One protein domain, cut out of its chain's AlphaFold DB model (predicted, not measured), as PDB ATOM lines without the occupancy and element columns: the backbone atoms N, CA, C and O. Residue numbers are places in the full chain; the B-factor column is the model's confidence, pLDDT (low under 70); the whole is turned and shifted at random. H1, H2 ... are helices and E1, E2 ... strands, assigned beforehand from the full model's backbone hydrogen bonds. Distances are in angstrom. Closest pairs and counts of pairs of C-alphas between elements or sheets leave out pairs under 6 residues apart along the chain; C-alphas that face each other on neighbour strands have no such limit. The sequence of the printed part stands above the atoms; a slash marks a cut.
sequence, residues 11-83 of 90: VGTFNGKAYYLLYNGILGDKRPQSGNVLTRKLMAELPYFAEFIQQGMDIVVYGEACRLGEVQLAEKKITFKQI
ATOM      1  N   VAL A  11     -66.680 111.408  23.885       89.06
ATOM      2  CA  VAL A  11     -66.506 110.147  24.618       89.06
ATOM      3  C   VAL A  11     -66.843 110.345  26.095       89.06
ATOM      4  O   VAL A  11     -67.454 109.482  26.718       89.06
ATOM      5  N   GLY A  12     -66.449 111.492  26.653       90.25
ATOM      6  CA  GLY A  12     -66.723 111.863  28.037       90.25
ATOM      7  C   GLY A  12     -65.683 112.823  28.603       90.25
ATOM      8  O   GLY A  12     -64.770 113.270  27.904       90.25
ATOM      9  N   THR A  13     -65.817 113.128  29.889       93.69
ATOM     10  CA  THR A  13     -64.881 113.969  30.637       93.69
ATOM     11  C   THR A  13     -64.221 113.164  31.751       93.69
ATOM     12  O   THR A  13     -64.865 112.367  32.431       93.69
ATOM     13  N   PHE A  14     -62.912 113.334  31.936       92.44
ATOM     14  CA  PHE A  14     -62.165 112.665  32.999       92.44
ATOM     15  C   PHE A  14     -60.960 113.498  33.433       92.44
ATOM     16  O   PHE A  14     -60.178 113.953  32.596       92.44
ATOM     17  N   ASN A  15     -60.803 113.675  34.747       90.56
ATOM     18  CA  ASN A  15     -59.685 114.387  35.374       90.56
ATOM     19  C   ASN A  15     -59.437 115.799  34.796       90.56
ATOM     20  O   ASN A  15     -58.316 116.138  34.422       90.56
ATOM     21  N   GLY A  16     -60.505 116.592  34.642       90.50
ATOM     22  CA  GLY A  16     -60.427 117.950  34.083       90.50
ATOM     23  C   GLY A  16     -60.195 118.012  32.570       90.50
ATOM     24  O   GLY A  16     -59.923 119.089  32.047       90.50
ATOM     25  N   LYS A  17     -60.305 116.878  31.863       94.06
ATOM     26  CA  LYS A  17     -60.134 116.804  30.408       94.06
ATOM     27  C   LYS A  17     -61.390 116.314  29.710       94.06
ATOM     28  O   LYS A  17     -62.035 115.387  30.197       94.06
ATOM     29  N   ALA A  18     -61.708 116.901  28.565       94.44
ATOM     30  CA  ALA A  18     -62.758 116.429  27.672       94.44
ATOM     31  C   ALA A  18     -62.149 115.602  26.537       94.44
ATOM     32  O   ALA A  18     -61.172 116.020  25.915       94.44
ATOM     33  N   TYR A  19     -62.723 114.434  26.264       92.50
ATOM     34  CA  TYR A  19     -62.217 113.499  25.266       92.50
ATOM     35  C   TYR A  19     -63.193 113.377  24.105       92.50
ATOM     36  O   TYR A  19     -64.341 112.974  24.287       92.50
ATOM     37  N   TYR A  20     -62.708 113.670  22.902       91.06
ATOM     38  CA  TYR A  20     -63.458 113.537  21.663       91.06
ATOM     39  C   TYR A  20     -62.839 112.481  20.756       91.06
ATOM     40  O   TYR A  20     -61.616 112.378  20.650       91.06
ATOM     41  N   LEU A  21     -63.693 111.731  20.068       88.19
ATOM     42  CA  LEU A  21     -63.318 110.741  19.071       88.19
ATOM     43  C   LEU A  21     -63.986 111.089  17.739       88.19
ATOM     44  O   LEU A  21     -65.202 110.972  17.581       88.19
ATOM     45  N   LEU A  22     -63.174 111.504  16.769       85.31
ATOM     46  CA  LEU A  22     -63.608 111.762  15.404       85.31
ATOM     47  C   LEU A  22     -63.648 110.435  14.650       85.31
ATOM     48  O   LEU A  22     -62.651 110.000  14.076       85.31
ATOM     49  N   TYR A  23     -64.797 109.765  14.712       74.50
ATOM     50  CA  TYR A  23     -65.033 108.506  14.018       74.50
ATOM     51  C   TYR A  23     -66.310 108.589  13.181       74.50
ATOM     52  O   TYR A  23     -67.380 108.923  13.691       74.50
ATOM     53  N   ASN A  24     -66.228 108.231  11.898       63.34
ATOM     54  CA  ASN A  24     -67.362 108.251  10.958       63.34
ATOM     55  C   ASN A  24     -68.606 107.480  11.446       63.34
ATOM     56  O   ASN A  24     -69.733 107.873  11.144       63.34
ATOM     57  N   GLY A  25     -68.437 106.413  12.240       54.44
ATOM     58  CA  GLY A  25     -69.564 105.683  12.841       54.44
ATOM     59  C   GLY A  25     -70.403 106.527  13.812       54.44
ATOM     60  O   GLY A  25     -71.572 106.208  14.041       54.44
ATOM     61  N   ILE A  26     -69.814 107.614  14.317       59.88
ATOM     62  CA  ILE A  26     -70.390 108.589  15.239       59.88
ATOM     63  C   ILE A  26     -70.822 109.869  14.487       59.88
ATOM     64  O   ILE A  26     -71.892 110.403  14.730       59.88
ATOM     65  N   LEU A  27     -70.042 110.339  13.512       60.22
ATOM     66  CA  LEU A  27     -70.300 111.622  12.835       60.22
ATOM     67  C   LEU A  27     -71.290 111.551  11.654       60.22
ATOM     68  O   LEU A  27     -71.677 112.582  11.113       60.22
ATOM     69  N   GLY A  28     -71.742 110.360  11.253       53.19
ATOM     70  CA  GLY A  28     -72.894 110.187  10.355       53.19
ATOM     71  C   GLY A  28     -72.666 110.452   8.855       53.19
ATOM     72  O   GLY A  28     -73.479 109.987   8.056       53.19
ATOM     73  N   ASP A  29     -71.577 111.110   8.438       50.06
ATOM     74  CA  ASP A  29     -71.286 111.400   7.020       50.06
ATOM     75  C   ASP A  29     -70.348 110.347   6.388       50.06
ATOM     76  O   ASP A  29     -69.263 110.042   6.883       50.06
ATOM     77  N   LYS A  30     -70.787 109.769   5.262       44.59
ATOM     78  CA  LYS A  30     -70.180 108.630   4.544       44.59
ATOM     79  C   LYS A  30     -69.061 109.040   3.577       44.59
ATOM     80  O   LYS A  30     -69.014 108.555   2.447       44.59
ATOM     81  N   ARG A  31     -68.163 109.946   3.971       52.19
ATOM     82  CA  ARG A  31     -67.012 110.315   3.127       52.19
ATOM     83  C   ARG A  31     -65.709 109.755   3.706       52.19
ATOM     84  O   ARG A  31     -65.245 110.267   4.724       52.19
ATOM     85  N   PRO A  32     -65.093 108.742   3.061       48.00
ATOM     86  CA  PRO A  32     -63.968 107.991   3.623       48.00
ATOM     87  C   PRO A  32     -62.690 108.814   3.860       48.00
ATOM     88  O   PRO A  32     -61.792 108.319   4.516       48.00
ATOM     89  N   GLN A  33     -62.607 110.060   3.378       51.78
ATOM     90  CA  GLN A  33     -61.384 110.875   3.435       51.78
ATOM     91  C   GLN A  33     -61.445 112.109   4.352       51.78
ATOM     92  O   GLN A  33     -60.439 112.803   4.469       51.78
ATOM     93  N   SER A  34     -62.585 112.448   4.978       57.00
ATOM     94  CA  SER A  34     -62.678 113.728   5.716       57.00
ATOM     95  C   SER A  34     -63.372 113.699   7.075       57.00
ATOM     96  O   SER A  34     -63.210 114.662   7.823       57.00
ATOM     97  N   GLY A  35     -64.133 112.659   7.426       62.59
ATOM     98  CA  GLY A  35     -64.923 112.697   8.664       62.59
ATOM     99  C   GLY A  35     -64.140 112.407   9.953       62.59
ATOM    100  O   GLY A  35     -64.636 112.699  11.033       62.59
ATOM    101  N   ASN A  36     -62.887 111.953   9.863       76.81
ATOM    102  CA  ASN A  36     -62.010 111.750  11.027       76.81
ATOM    103  C   ASN A  36     -60.976 112.882  11.203       76.81
ATOM    104  O   ASN A  36     -60.038 112.754  11.991       76.81
ATOM    105  N   VAL A  37     -61.089 113.973  10.438       83.56
ATOM    106  CA  VAL A  37     -60.094 115.053  10.402       83.56
ATOM    107  C   VAL A  37     -60.558 116.234  11.245       83.56
ATOM    108  O   VAL A  37     -61.610 116.816  10.977       83.56
ATOM    109  N   LEU A  38     -59.751 116.651  12.224       87.25
ATOM    110  CA  LEU A  38     -60.036 117.845  13.014       87.25
ATOM    111  C   LEU A  38     -59.850 119.092  12.142       87.25
ATOM    112  O   LEU A  38     -58.732 119.521  11.855       87.25
ATOM    113  N   THR A  39     -60.967 119.670  11.715       86.88
ATOM    114  CA  THR A  39     -61.021 120.941  10.987       86.88
ATOM    115  C   THR A  39     -61.592 122.037  11.878       86.88
ATOM    116  O   THR A  39     -62.255 121.760  12.876       86.88
ATOM    117  N   ARG A  40     -61.395 123.305  11.498       84.62
ATOM    118  CA  ARG A  40     -61.986 124.444  12.220       84.62
ATOM    119  C   ARG A  40     -63.513 124.384  12.274       84.62
ATOM    120  O   ARG A  40     -64.085 124.782  13.281       84.62
ATOM    121  N   LYS A  41     -64.145 123.865  11.216       83.06
ATOM    122  CA  LYS A  41     -65.593 123.643  11.172       83.06
ATOM    123  C   LYS A  41     -66.006 122.578  12.190       83.06
ATOM    124  O   LYS A  41     -66.799 122.876  13.070       83.06
ATOM    125  N   LEU A  42     -65.384 121.398  12.133       83.69
ATOM    126  CA  LEU A  42     -65.712 120.290  13.030       83.69
ATOM    127  C   LEU A  42     -65.453 120.636  14.500       83.69
ATOM    128  O   LEU A  42     -66.250 120.283  15.356       83.69
ATOM    129  N   MET A  43     -64.380 121.377  14.791       85.56
ATOM    130  CA  MET A  43     -64.089 121.881  16.137       85.56
ATOM    131  C   MET A  43     -65.226 122.753  16.690       85.56
ATOM    132  O   MET A  43     -65.535 122.661  17.871       85.56
ATOM    133  N   ALA A  44     -65.852 123.587  15.852       84.06
ATOM    134  CA  ALA A  44     -66.984 124.422  16.255       84.06
ATOM    135  C   ALA A  44     -68.292 123.626  16.415       84.06
ATOM    136  O   ALA A  44     -69.198 124.079  17.105       84.06
ATOM    137  N   GLU A  45     -68.384 122.452  15.789       84.75
ATOM    138  CA  GLU A  45     -69.526 121.535  15.880       84.75
ATOM    139  C   GLU A  45     -69.385 120.532  17.044       84.75
ATOM    140  O   GLU A  45     -70.297 119.742  17.288       84.75
ATOM    141  N   LEU A  46     -68.264 120.547  17.781       86.38
ATOM    142  CA  LEU A  46     -68.066 119.661  18.926       86.38
ATOM    143  C   LEU A  46     -69.016 120.042  20.078       86.38
ATOM    144  O   LEU A  46     -69.002 121.185  20.545       86.38
ATOM    145  N   PRO A  47     -69.808 119.087  20.594       86.50
ATOM    146  CA  PRO A  47     -70.755 119.354  21.667       86.50
ATOM    147  C   PRO A  47     -70.007 119.723  22.950       86.50
ATOM    148  O   PRO A  47     -68.993 119.100  23.275       86.50
ATOM    149  N   TYR A  48     -70.513 120.720  23.675       90.69
ATOM    150  CA  TYR A  48     -69.952 121.237  24.932       90.69
ATOM    151  C   TYR A  48     -68.546 121.848  24.830       90.69
ATOM    152  O   TYR A  48     -67.932 122.179  25.844       90.69
ATOM    153  N   PHE A  49     -68.012 122.027  23.617       89.81
ATOM    154  CA  PHE A  49     -66.648 122.512  23.419       89.81
ATOM    155  C   PHE A  49     -66.440 123.914  24.004       89.81
ATOM    156  O   PHE A  49     -65.458 124.146  24.708       89.81
ATOM    157  N   ALA A  50     -67.365 124.844  23.753       89.62
ATOM    158  CA  ALA A  50     -67.277 126.199  24.289       89.62
ATOM    159  C   ALA A  50     -67.344 126.200  25.824       89.62
ATOM    160  O   ALA A  50     -66.503 126.833  26.465       89.62
ATOM    161  N   GLU A  51     -68.274 125.438  26.408       91.62
ATOM    162  CA  GLU A  51     -68.386 125.302  27.862       91.62
ATOM    163  C   GLU A  51     -67.119 124.710  28.500       91.62
ATOM    164  O   GLU A  51     -66.646 125.237  29.504       91.62
ATOM    165  N   PHE A  52     -66.514 123.671  27.913       92.19
ATOM    166  CA  PHE A  52     -65.279 123.075  28.440       92.19
ATOM    167  C   PHE A  52     -64.092 124.038  28.389       92.19
ATOM    168  O   PHE A  52     -63.326 124.117  29.352       92.19
ATOM    169  N   ILE A  53     -63.972 124.826  27.316       89.38
ATOM    170  CA  ILE A  53     -62.965 125.892  27.236       89.38
ATOM    171  C   ILE A  53     -63.198 126.942  28.329       89.38
ATOM    172  O   ILE A  53     -62.247 127.343  28.998       89.38
ATOM    173  N   GLN A  54     -64.445 127.369  28.546       90.19
ATOM    174  CA  GLN A  54     -64.782 128.339  29.597       90.19
ATOM    175  C   GLN A  54     -64.522 127.797  31.007       90.19
ATOM    176  O   GLN A  54     -64.084 128.543  31.878       90.19
ATOM    177  N   GLN A  55     -64.733 126.498  31.222       90.38
ATOM    178  CA  GLN A  55     -64.381 125.802  32.463       90.38
ATOM    179  C   GLN A  55     -62.866 125.587  32.620       90.38
ATOM    180  O   GLN A  55     -62.413 125.106  33.657       90.38
ATOM    181  N   GLY A  56     -62.070 125.946  31.608       91.75
ATOM    182  CA  GLY A  56     -60.616 125.825  31.619       91.75
ATOM    183  C   GLY A  56     -60.104 124.396  31.439       91.75
ATOM    184  O   GLY A  56     -58.927 124.159  31.722       91.75
ATOM    185  N   MET A  57     -60.960 123.478  30.980       93.81
ATOM    186  CA  MET A  57     -60.631 122.071  30.756       93.81
ATOM    187  C   MET A  57     -59.674 121.899  29.578       93.81
ATOM    188  O   MET A  57     -59.754 122.622  28.584       93.81
ATOM    189  N   ASP A  58     -58.806 120.890  29.660       94.31
ATOM    190  CA  ASP A  58     -58.007 120.482  28.505       94.31
ATOM    191  C   ASP A  58     -58.856 119.627  27.565       94.31
ATOM    192  O   ASP A  58     -59.624 118.764  27.996       94.31
ATOM    193  N   ILE A  59     -58.681 119.807  26.263       94.38
ATOM    194  CA  ILE A  59     -59.459 119.077  25.265       94.38
ATOM    195  C   ILE A  59     -58.543 118.115  24.532       94.38
ATOM    196  O   ILE A  59     -57.517 118.506  23.991       94.38
ATOM    197  N   VAL A  60     -58.911 116.841  24.488       94.00
ATOM    198  CA  VAL A  60     -58.164 115.811  23.770       94.00
ATOM    199  C   VAL A  60     -59.021 115.307  22.625       94.00
ATOM    200  O   VAL A  60     -60.099 114.760  22.848       94.00
ATOM    201  N   VAL A  61     -58.538 115.475  21.397       91.69
ATOM    202  CA  VAL A  61     -59.246 115.042  20.190       91.69
ATOM    203  C   VAL A  61     -58.466 113.925  19.522       91.69
ATOM    204  O   VAL A  61     -57.323 114.121  19.114       91.69
ATOM    205  N   TYR A  62     -59.099 112.767  19.385       89.94
ATOM    206  CA  TYR A  62     -58.578 111.642  18.624       89.94
ATOM    207  C   TYR A  62     -59.154 111.660  17.211       89.94
ATOM    208  O   TYR A  62     -60.371 111.709  17.043       89.94
ATOM    209  N   GLY A  63     -58.296 111.608  16.196       88.31
ATOM    210  CA  GLY A  63     -58.719 111.572  14.797       88.31
ATOM    211  C   GLY A  63     -57.605 111.114  13.863       88.31
ATOM    212  O   GLY A  63     -56.506 110.801  14.296       88.31
ATOM    213  N   GLU A  64     -57.867 111.090  12.565       84.88
ATOM    214  CA  GLU A  64     -56.916 110.638  11.542       84.88
ATOM    215  C   GLU A  64     -55.904 111.724  11.154       84.88
ATOM    216  O   GLU A  64     -54.737 111.435  10.901       84.88
ATOM    217  N   ALA A  65     -56.340 112.983  11.117       85.88
ATOM    218  CA  ALA A  65     -55.481 114.125  10.827       85.88
ATOM    219  C   ALA A  65     -56.009 115.399  11.494       85.88
ATOM    220  O   ALA A  65     -57.189 115.498  11.837       85.88
ATOM    221  N   CYS A  66     -55.146 116.402  11.634       88.31
ATOM    222  CA  CYS A  66     -55.507 117.727  12.122       88.31
ATOM    223  C   CYS A  66     -55.164 118.777  11.062       88.31
ATOM    224  O   CYS A  66     -54.061 118.789  10.524       88.31
ATOM    225  N   ARG A  67     -56.123 119.650  10.745       87.31
ATOM    226  CA  ARG A  67     -55.953 120.789   9.823       87.31
ATOM    227  C   ARG A  67     -55.834 122.124  10.564       87.31
ATOM    228  O   ARG A  67     -55.845 123.173   9.926       87.31
ATOM    229  N   LEU A  68     -55.765 122.094  11.894       86.50
ATOM    230  CA  LEU A  68     -55.509 123.266  12.728       86.50
ATOM    231  C   LEU A  68     -54.001 123.428  12.930       86.50
ATOM    232  O   LEU A  68     -53.284 122.441  13.069       86.50
ATOM    233  N   GLY A  69     -53.529 124.673  12.957       87.12
ATOM    234  CA  GLY A  69     -52.137 124.969  13.295       87.12
ATOM    235  C   GLY A  69     -51.864 124.766  14.786       87.12
ATOM    236  O   GLY A  69     -52.754 124.966  15.615       87.12
ATOM    237  N   GLU A  70     -50.622 124.432  15.129       85.19
ATOM    238  CA  GLU A  70     -50.186 124.170  16.510       85.19
ATOM    239  C   GLU A  70     -50.470 125.343  17.456       85.19
ATOM    240  O   GLU A  70     -50.886 125.133  18.592       85.19
ATOM    241  N   VAL A  71     -50.351 126.580  16.961       87.19
ATOM    242  CA  VAL A  71     -50.687 127.796  17.721       87.19
ATOM    243  C   VAL A  71     -52.159 127.796  18.146       87.19
ATOM    244  O   VAL A  71     -52.452 127.979  19.321       87.19
ATOM    245  N   GLN A  72     -53.089 127.500  17.229       86.62
ATOM    246  CA  GLN A  72     -54.526 127.478  17.539       86.62
ATOM    247  C   GLN A  72     -54.891 126.358  18.519       86.62
ATOM    248  O   GLN A  72     -55.814 126.511  19.318       86.62
ATOM    249  N   LEU A  73     -54.187 125.225  18.439       87.81
ATOM    250  CA  LEU A  73     -54.353 124.119  19.377       87.81
ATOM    251  C   LEU A  73     -53.864 124.520  20.774       87.81
ATOM    252  O   LEU A  73     -54.600 124.345  21.744       87.81
ATOM    253  N   ALA A  74     -52.678 125.126  20.870       86.56
ATOM    254  CA  ALA A  74     -52.098 125.578  22.130       86.56
ATOM    255  C   ALA A  74     -52.949 126.665  22.807       86.56
ATOM    256  O   ALA A  74     -53.253 126.549  23.994       86.56
ATOM    257  N   GLU A  75     -53.413 127.668  22.054       87.81
ATOM    258  CA  GLU A  75     -54.284 128.740  22.563       87.81
ATOM    259  C   GLU A  75     -55.582 128.204  23.182       87.81
ATOM    260  O   GLU A  75     -56.113 128.776  24.133       87.81
ATOM    261  N   LYS A  76     -56.102 127.095  22.647       84.56
ATOM    262  CA  LYS A  76     -57.352 126.470  23.092       84.56
ATOM    263  C   LYS A  76     -57.135 125.270  24.017       84.56
ATOM    264  O   LYS A  76     -58.098 124.566  24.300       84.56
ATOM    265  N   LYS A  77     -55.900 125.005  24.465       89.88
ATOM    266  CA  LYS A  77     -55.540 123.814  25.262       89.88
ATOM    267  C   LYS A  77     -56.024 122.496  24.634       89.88
ATOM    268  O   LYS A  77     -56.445 121.564  25.322       89.88
ATOM    269  N   ILE A  78     -55.983 122.425  23.306       91.44
ATOM    270  CA  ILE A  78     -56.377 121.241  22.552       91.44
ATOM    271  C   ILE A  78     -55.136 120.397  22.287       91.44
ATOM    272  O   ILE A  78     -54.168 120.848  21.684       91.44
ATOM    273  N   THR A  79     -55.193 119.133  22.677       93.12
ATOM    274  CA  THR A  79     -54.235 118.104  22.291       93.12
ATOM    275  C   THR A  79     -54.858 117.237  21.205       93.12
ATOM    276  O   THR A  79     -55.830 116.524  21.458       93.12
ATOM    277  N   PHE A  80     -54.291 117.260  20.002       91.81
ATOM    278  CA  PHE A  80     -54.676 116.319  18.955       91.81
ATOM    279  C   PHE A  80     -53.848 115.036  19.062       91.81
ATOM    280  O   PHE A  80     -52.629 115.087  19.217       91.81
ATOM    281  N   LYS A  81     -54.507 113.882  18.960       90.62
ATOM    282  CA  LYS A  81     -53.863 112.570  18.931       90.62
ATOM    283  C   LYS A  81     -54.289 111.819  17.681       90.62
ATOM    284  O   LYS A  81     -55.473 111.553  17.478       90.62
ATOM    285  N   GLN A  82     -53.309 111.468  16.857       86.62
ATOM    286  CA  GLN A  82     -53.570 110.705  15.649       86.62
ATOM    287  C   GLN A  82     -53.917 109.254  15.995       86.62
ATOM    288  O   GLN A  82     -53.219 108.613  16.780       86.62
ATOM    289  N   ILE A  83     -54.990 108.740  15.405       79.62
ATOM    290  CA  ILE A  83     -55.362 107.329  15.470       79.62
ATOM    291  C   ILE A  83     -54.724 106.642  14.257       79.62
ATOM    292  O   ILE A  83     -54.984 107.065  13.128       79.62
TER     293      ILE A  83
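Overview. This is residues 11 to 83 of the 90 residues of an uncharacterized protein of Mannheimia haemolytica (UniProt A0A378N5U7). A twisted four-stranded sheet has the short helices H3 and H4 grazing it near the ends where E2, E3 and E4 begin, while H1 lies beyond the end of E2, and the long link of residues 28 to 39 reaches farthest out around Pro 32 and then folds back to H2. The printed part has 73 residues, with E1 E2 H1 H2 H3 E3 H4 E4 along the chain; the mixed sheet runs E1 E2 E3 E4, and the class is mixed, helices and strands. It is compact, with a radius of gyration of the C-alphas of 11.7 A and spans of 33 by 25 by 19 A.

Along the chain. E3, residues 58 to 63, is 16.4 A long; E2, residues 17 to 21, is 13.2 A, and E4, residues 78 to 82, is 12.9 A, ending at C-alpha 82 (-53.570, 110.705, 15.649). E1, residues 11 to 14, begins at C-alpha 11 (-66.506, 110.147, 24.618) and is 9.8 A long. The helices are H1, residues 24 to 27, H2, residues 40 to 44, H3, residues 49 to 54, and H4, residues 70 to 75; their lengths are 4.8 A, 6.4 A, 8.7 A and 8.6 A.

Arrangement. E2 and E3 are parallel, N 20 and O 60 2.8 A apart. E3 and E4 are parallel, N 79 and O 59 2.7 A apart. E1 and E2 form an antiparallel hairpin, N 14 and O 17 2.8 A apart. E3, H4, E4 is a strand-helix-strand unit, parallel neighbour strands with a helix between, its crossover right-handed; E2, H1 H2 H3, E3 is another. H3 only grazes the sheet, the closest C-alphas to E2 being Ala 18 and Phe 52, 7.1 A. H4 only grazes it too, with C-alphas Leu 73 and Thr 79 closest to E4, 6.7 A. H1 and H2 are not on the sheet. Every O i to N i+4 pair is within hydrogen-bond range in H2, H3 and H4; H1 is too short for one.

Size, cuts and confidence. C-alphas 32 and 55 are farthest apart, 33.9 A. The printed part has no cut; the link H1 to H2 is long, with 12 residues. Residues 24 to 35 are under 70 in pLDDT.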